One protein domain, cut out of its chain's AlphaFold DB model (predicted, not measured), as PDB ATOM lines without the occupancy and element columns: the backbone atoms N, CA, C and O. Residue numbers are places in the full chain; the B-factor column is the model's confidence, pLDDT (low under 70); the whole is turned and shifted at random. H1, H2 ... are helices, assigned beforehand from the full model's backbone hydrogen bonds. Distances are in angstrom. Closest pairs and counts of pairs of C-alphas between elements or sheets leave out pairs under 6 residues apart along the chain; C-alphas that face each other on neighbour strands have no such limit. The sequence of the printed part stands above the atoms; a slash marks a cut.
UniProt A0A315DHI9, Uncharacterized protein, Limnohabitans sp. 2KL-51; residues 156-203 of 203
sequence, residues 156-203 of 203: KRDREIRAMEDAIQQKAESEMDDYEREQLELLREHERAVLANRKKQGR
ATOM      1  N   LYS A 156     -21.209  45.817 -58.425       75.00
ATOM      2  CA  LYS A 156     -22.385  44.974 -58.119       75.00
ATOM      3  C   LYS A 156     -22.018  43.481 -58.061       75.00
ATOM      4  O   LYS A 156     -22.419  42.798 -57.125       75.00
ATOM      5  N   ARG A 157     -21.187  43.025 -59.002       73.50
ATOM      6  CA  ARG A 157     -20.685  41.652 -59.081       73.50
ATOM      7  C   ARG A 157     -19.821  41.278 -57.873       73.50
ATOM      8  O   ARG A 157     -19.972  40.178 -57.372       73.50
ATOM      9  N   ASP A 158     -18.966  42.155 -57.360       72.38
ATOM     10  CA  ASP A 158     -18.112  41.832 -56.211       72.38
ATOM     11  C   ASP A 158     -18.936  41.697 -54.923       72.38
ATOM     12  O   ASP A 158     -18.601  40.901 -54.048       72.38
ATOM     13  N   ARG A 159     -20.037  42.455 -54.801       75.81
ATOM     14  CA  ARG A 159     -20.988  42.281 -53.690       75.81
ATOM     15  C   ARG A 159     -21.741  40.963 -53.801       75.81
ATOM     16  O   ARG A 159     -21.912  40.289 -52.793       75.81
ATOM     17  N   GLU A 160     -22.173  40.607 -55.007       82.00
ATOM     18  CA  GLU A 160     -22.835  39.328 -55.280       82.00
ATOM     19  C   GLU A 160     -21.890  38.149 -55.032       82.00
ATOM     20  O   GLU A 160     -22.288  37.190 -54.385       82.00
ATOM     21  N   ILE A 161     -20.630  38.241 -55.468       82.56
ATOM     22  CA  ILE A 161     -19.605  37.222 -55.213       82.56
ATOM     23  C   ILE A 161     -19.385  37.052 -53.715       82.56
ATOM     24  O   ILE A 161     -19.469  35.928 -53.242       82.56
ATOM     25  N   ARG A 162     -19.209  38.138 -52.953       79.62
ATOM     26  CA  ARG A 162     -19.068  38.037 -51.492       79.62
ATOM     27  C   ARG A 162     -20.289  37.419 -50.825       79.62
ATOM     28  O   ARG A 162     -20.137  36.560 -49.974       79.62
ATOM     29  N   ALA A 163     -21.493  37.818 -51.232       86.31
ATOM     30  CA  ALA A 163     -22.716  37.231 -50.693       86.31
ATOM     31  C   ALA A 163     -22.821  35.727 -51.011       86.31
ATOM     32  O   ALA A 163     -23.280  34.954 -50.174       86.31
ATOM     33  N   MET A 164     -22.382  35.303 -52.202       87.69
ATOM     34  CA  MET A 164     -22.307  33.886 -52.567       87.69
ATOM     35  C   MET A 164     -21.224  33.144 -51.776       87.69
ATOM     36  O   MET A 164     -21.487  32.045 -51.304       87.69
ATOM     37  N   GLU A 165     -20.039  33.731 -51.605       86.50
ATOM     38  CA  GLU A 165     -18.947  33.171 -50.796       86.50
ATOM     39  C   GLU A 165     -19.382  32.989 -49.339       86.50
ATOM     40  O   GLU A 165     -19.231  31.898 -48.795       86.50
ATOM     41  N   ASP A 166     -20.013  34.005 -48.744       87.62
ATOM     42  CA  ASP A 166     -20.553  33.950 -47.385       87.62
ATOM     43  C   ASP A 166     -21.626  32.856 -47.254       87.62
ATOM     44  O   ASP A 166     -21.632  32.103 -46.281       87.62
ATOM     45  N   ALA A 167     -22.514  32.720 -48.245       90.56
ATOM     46  CA  ALA A 167     -23.546  31.684 -48.250       90.56
ATOM     47  C   ALA A 167     -22.963  30.266 -48.396       90.56
ATOM     48  O   ALA A 167     -23.421  29.339 -47.727       90.56
ATOM     49  N   ILE A 168     -21.945  30.086 -49.245       91.38
ATOM     50  CA  ILE A 168     -21.231  28.808 -49.402       91.38
ATOM     51  C   ILE A 168     -20.505  28.452 -48.105       91.38
ATOM     52  O   ILE A 168     -20.599  27.316 -47.648       91.38
ATOM     53  N   GLN A 169     -19.836  29.425 -47.490       86.31
ATOM     54  CA  GLN A 169     -19.114  29.249 -46.237       86.31
ATOM     55  C   GLN A 169     -20.063  28.877 -45.088       86.31
ATOM     56  O   GLN A 169     -19.802  27.922 -44.361       86.31
ATOM     57  N   GLN A 170     -21.201  29.567 -44.961       88.88
ATOM     58  CA  GLN A 170     -22.229  29.238 -43.965       88.88
ATOM     59  C   GLN A 170     -22.808  27.842 -44.172       88.88
ATOM     60  O   GLN A 170     -23.009  27.112 -43.201       88.88
ATOM     61  N   LYS A 171     -23.062  27.456 -45.426       90.88
ATOM     62  CA  LYS A 171     -23.540  26.113 -45.742       90.88
ATOM     63  C   LYS A 171     -22.505  25.057 -45.350       90.88
ATOM     64  O   LYS A 171     -22.864  24.112 -44.655       90.88
ATOM     65  N   ALA A 172     -21.242  25.259 -45.723       87.94
ATOM     66  CA  ALA A 172     -20.153  24.362 -45.353       87.94
ATOM     67  C   ALA A 172     -20.045  24.209 -43.828       87.94
ATOM     68  O   ALA A 172     -19.996  23.092 -43.337       87.94
ATOM     69  N   GLU A 173     -20.107  25.308 -43.070       86.88
ATOM     70  CA  GLU A 173     -20.076  25.272 -41.597       86.88
ATOM     71  C   GLU A 173     -21.314  24.601 -40.980       86.88
ATOM     72  O   GLU A 173     -21.207  23.967 -39.934       86.88
ATOM     73  N   SER A 174     -22.483  24.700 -41.620       88.94
ATOM     74  CA  SER A 174     -23.707  24.031 -41.152       88.94
ATOM     75  C   SER A 174     -23.713  22.518 -41.387       88.94
ATOM     76  O   SER A 174     -24.411  21.796 -40.677       88.94
ATOM     77  N   GLU A 175     -22.947  22.049 -42.374       90.31
ATOM     78  CA  GLU A 175     -22.816  20.634 -42.737       90.31
ATOM     79  C   GLU A 175     -21.680  19.931 -41.972       90.31
ATOM     80  O   GLU A 175     -21.611  18.705 -42.010       90.31
ATOM     81  N   MET A 176     -20.834  20.679 -41.248       91.00
ATOM     82  CA  MET A 176     -19.751  20.123 -40.429       91.00
ATOM     83  C   MET A 176     -20.281  19.330 -39.236       91.00
ATOM     84  O   MET A 176     -21.223  19.761 -38.550       91.00
ATOM     85  N   ASP A 177     -19.615  18.219 -38.935       90.94
ATOM     86  CA  ASP A 177     -19.832  17.487 -37.688       90.94
ATOM     87  C   ASP A 177     -19.193  18.197 -36.476       90.94
ATOM     88  O   ASP A 177     -18.495  19.207 -36.605       90.94
ATOM     89  N   ASP A 178     -19.481  17.711 -35.266       89.06
ATOM     90  CA  ASP A 178     -19.017  18.357 -34.032       89.06
ATOM     91  C   ASP A 178     -17.479  18.379 -33.926       89.06
ATOM     92  O   ASP A 178     -16.910  19.359 -33.443       89.06
ATOM     93  N   TYR A 179     -16.793  17.357 -34.447       89.88
ATOM     94  CA  TYR A 179     -15.330  17.294 -34.452       89.88
ATOM     95  C   TYR A 179     -14.725  18.294 -35.447       89.88
ATOM     96  O   TYR A 179     -13.779  19.013 -35.119       89.88
ATOM     97  N   GLU A 180     -15.279  18.392 -36.653       88.50
ATOM     98  CA  GLU A 180     -14.862  19.353 -37.677       88.50
ATOM     99  C   GLU A 180     -15.066  20.802 -37.218       88.50
ATOM    100  O   GLU A 180     -14.212  21.658 -37.475       88.50
ATOM    101  N   ARG A 181     -16.144  21.082 -36.473       88.62
ATOM    102  CA  ARG A 181     -16.381  22.407 -35.873       88.62
ATOM    103  C   ARG A 181     -15.351  22.750 -34.808       88.62
ATOM    104  O   ARG A 181     -14.828  23.866 -34.827       88.62
ATOM    105  N   GLU A 182     -15.027  21.810 -33.922       88.25
ATOM    106  CA  GLU A 182     -13.978  22.001 -32.916       88.25
ATOM    107  C   GLU A 182     -12.613  22.257 -33.578       88.25
ATOM    108  O   GLU A 182     -11.892  23.177 -33.186       88.25
ATOM    109  N   GLN A 183     -12.269  21.518 -34.640       91.50
ATOM    110  CA  GLN A 183     -11.033  21.754 -35.398       91.50
ATOM    111  C   GLN A 183     -11.018  23.126 -36.085       91.50
ATOM    112  O   GLN A 183      -9.992  23.815 -36.073       91.50
ATOM    113  N   LEU A 184     -12.144  23.554 -36.659       88.88
ATOM    114  CA  LEU A 184     -12.271  24.875 -37.270       88.88
ATOM    115  C   LEU A 184     -12.120  25.999 -36.233       88.88
ATOM    116  O   LEU A 184     -11.493  27.024 -36.517       88.88
ATOM    117  N   GLU A 185     -12.672  25.825 -35.033       90.69
ATOM    118  CA  GLU A 185     -12.529  26.784 -33.938       90.69
ATOM    119  C   GLU A 185     -11.073  26.891 -33.467       90.69
ATOM    120  O   GLU A 185     -10.531  28.000 -33.417       90.69
ATOM    121  N   LEU A 186     -10.396  25.757 -33.260       91.38
ATOM    122  CA  LEU A 186      -8.968  25.711 -32.918       91.38
ATOM    123  C   LEU A 186      -8.095  26.399 -33.978       91.38
ATOM    124  O   LEU A 186      -7.185  27.168 -33.645       91.38
ATOM    125  N   LEU A 187      -8.388  26.175 -35.263       91.44
ATOM    126  CA  LEU A 187      -7.700  26.841 -36.369       91.44
ATOM    127  C   LEU A 187      -7.897  28.364 -36.308       91.44
ATOM    128  O   LEU A 187      -6.926  29.122 -36.384       91.44
ATOM    129  N   ARG A 188      -9.140  28.824 -36.121       90.94
ATOM    130  CA  ARG A 188      -9.480  30.255 -36.016       90.94
ATOM    131  C   ARG A 188      -8.784  30.918 -34.828       90.94
ATOM    132  O   ARG A 188      -8.313  32.053 -34.949       90.94
ATOM    133  N   GLU A 189      -8.702  30.245 -33.685       90.44
ATOM    134  CA  GLU A 189      -7.979  30.742 -32.511       90.44
ATOM    135  C   GLU A 189      -6.475  30.858 -32.765       90.44
ATOM    136  O   GLU A 189      -5.875  31.900 -32.467       90.44
ATOM    137  N   HIS A 190      -5.875  29.840 -33.382       92.12
ATOM    138  CA  HIS A 190      -4.469  29.867 -33.769       92.12
ATOM    139  C   HIS A 190      -4.175  31.023 -34.739       92.12
ATOM    140  O   HIS A 190      -3.237  31.796 -34.525       92.12
ATOM    141  N   GLU A 191      -5.003  31.219 -35.767       89.56
ATOM    142  CA  GLU A 191      -4.856  32.335 -36.708       89.56
ATOM    143  C   GLU A 191      -4.972  33.702 -36.023       89.56
ATOM    144  O   GLU A 191      -4.160  34.602 -36.281       89.56
ATOM    145  N   ARG A 192      -5.930  33.866 -35.100       90.50
ATOM    146  CA  ARG A 192      -6.064  35.088 -34.288       90.50
ATOM    147  C   ARG A 192      -4.807  35.347 -33.457       90.50
ATOM    148  O   ARG A 192      -4.335  36.488 -33.414       90.50
ATOM    149  N   ALA A 193      -4.240  34.313 -32.838       89.12
ATOM    150  CA  ALA A 193      -3.012  34.415 -32.051       89.12
ATOM    151  C   ALA A 193      -1.799  34.794 -32.921       89.12
ATOM    152  O   ALA A 193      -1.028  35.693 -32.563       89.12
ATOM    153  N   VAL A 194      -1.661  34.185 -34.102       90.00
ATOM    154  CA  VAL A 194      -0.607  34.514 -35.075       90.00
ATOM    155  C   VAL A 194      -0.725  35.964 -35.548       90.00
ATOM    156  O   VAL A 194       0.273  36.690 -35.569       90.00
ATOM    157  N   LEU A 195      -1.934  36.424 -35.879       84.94
ATOM    158  CA  LEU A 195      -2.187  37.809 -36.284       84.94
ATOM    159  C   LEU A 195      -1.865  38.807 -35.167       84.94
ATOM    160  O   LEU A 195      -1.263  39.851 -35.427       84.94
ATOM    161  N   ALA A 196      -2.234  38.495 -33.923       84.56
ATOM    162  CA  ALA A 196      -1.906  39.325 -32.768       84.56
ATOM    163  C   ALA A 196      -0.386  39.432 -32.562       84.56
ATOM    164  O   ALA A 196       0.127  40.526 -32.312       84.56
ATOM    165  N   ASN A 197       0.344  38.327 -32.728       84.25
ATOM    166  CA  ASN A 197       1.802  38.310 -32.627       84.25
ATOM    167  C   ASN A 197       2.483  39.087 -33.760       84.25
ATOM    168  O   ASN A 197       3.401  39.859 -33.487       84.25
ATOM    169  N   ARG A 198       2.003  38.973 -35.006       79.00
ATOM    170  CA  ARG A 198       2.514  39.775 -36.137       79.00
ATOM    171  C   ARG A 198       2.335  41.276 -35.905       79.00
ATOM    172  O   ARG A 198       3.303  42.028 -36.001       79.00
ATOM    173  N   LYS A 199       1.144  41.691 -35.450       75.81
ATOM    174  CA  LYS A 199       0.860  43.088 -35.076       75.81
ATOM    175  C   LYS A 199       1.779  43.600 -33.964       75.81
ATOM    176  O   LYS A 199       2.260  44.725 -34.059       75.81
ATOM    177  N   LYS A 200       2.054  42.788 -32.934       74.38
ATOM    178  CA  LYS A 200       3.003  43.136 -31.855       74.38
ATOM    179  C   LYS A 200       4.441  43.287 -32.360       74.38
ATOM    180  O   LYS A 200       5.183  44.103 -31.828       74.38
ATOM    181  N   GLN A 201       4.824  42.523 -33.381       74.62
ATOM    182  CA  GLN A 201       6.153  42.578 -33.996       74.62
ATOM    183  C   GLN A 201       6.282  43.649 -35.093       74.62
ATOM    184  O   GLN A 201       7.346  43.766 -35.698       74.62
ATOM    185  N   GLY A 202       5.229  44.431 -35.360       50.41
ATOM    186  CA  GLY A 202       5.250  45.489 -36.374       50.41
ATOM    187  C   GLY A 202       5.416  44.982 -37.812       50.41
ATOM    188  O   GLY A 202       5.888  45.741 -38.658       50.41
ATOM    189  N   ARG A 203       5.062  43.716 -38.076       44.38
ATOM    190  CA  ARG A 203       5.055  43.093 -39.409       44.38
ATOM    191  C   ARG A 203       3.639  42.945 -39.948       44.38
ATOM    192  O   ARG A 203       2.745  42.553 -39.162       44.38
TER     193      ARG A 203
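What this domain is: This is residues 156 to 203 of the 203 residues of an uncharacterized protein of Limnohabitans sp. 2KL-51 (UniProt A0A315DHI9). Two long helices, H1 and H2, meet near their ends in an open, flat V, with a two-residue turn, residues 176 to 177, at the point. The arms spread from there, and most of each stands free: residues 156 to 172 of H1, and in H2 residues 185 to 194 and 196 to 200. The printed part has 48 residues, with H1 and then H2 along the chain and no named strand, and its class is all helix. It is extended, with a radius of gyration of the C-alphas of 14.9 A and spans of 36 by 35 by 6 A.

Where its parts are: H1 is residues 156 to 175, 28.8 A from first to last C-alpha, and begins with C-alpha 156 at (-22.385, 44.974, -58.119). H2 is residues 178 to 200, 33.2 A long from first to last C-alpha, and ends with C-alpha 200 at (3.003, 43.136, -31.855).

How they stand to each other: H1 and H2 are close but not clearly touching; their closest C-alphas, those of Glu 173 and Arg 181, are 7.4 A apart. Their lines stand at a steep tilt of 51 degrees, and they run opposite ways. In H1 and H2 every O i to N i+4 pair is within hydrogen-bond range.

The domain as a whole: The two C-alphas farthest apart, those of Glu 175 and Gly 202, are 38.0 A apart. The printed part has no cut, and the link from H1 to H2 is tight. Confidence is low, with pLDDT under 70, at residues 202 to 203.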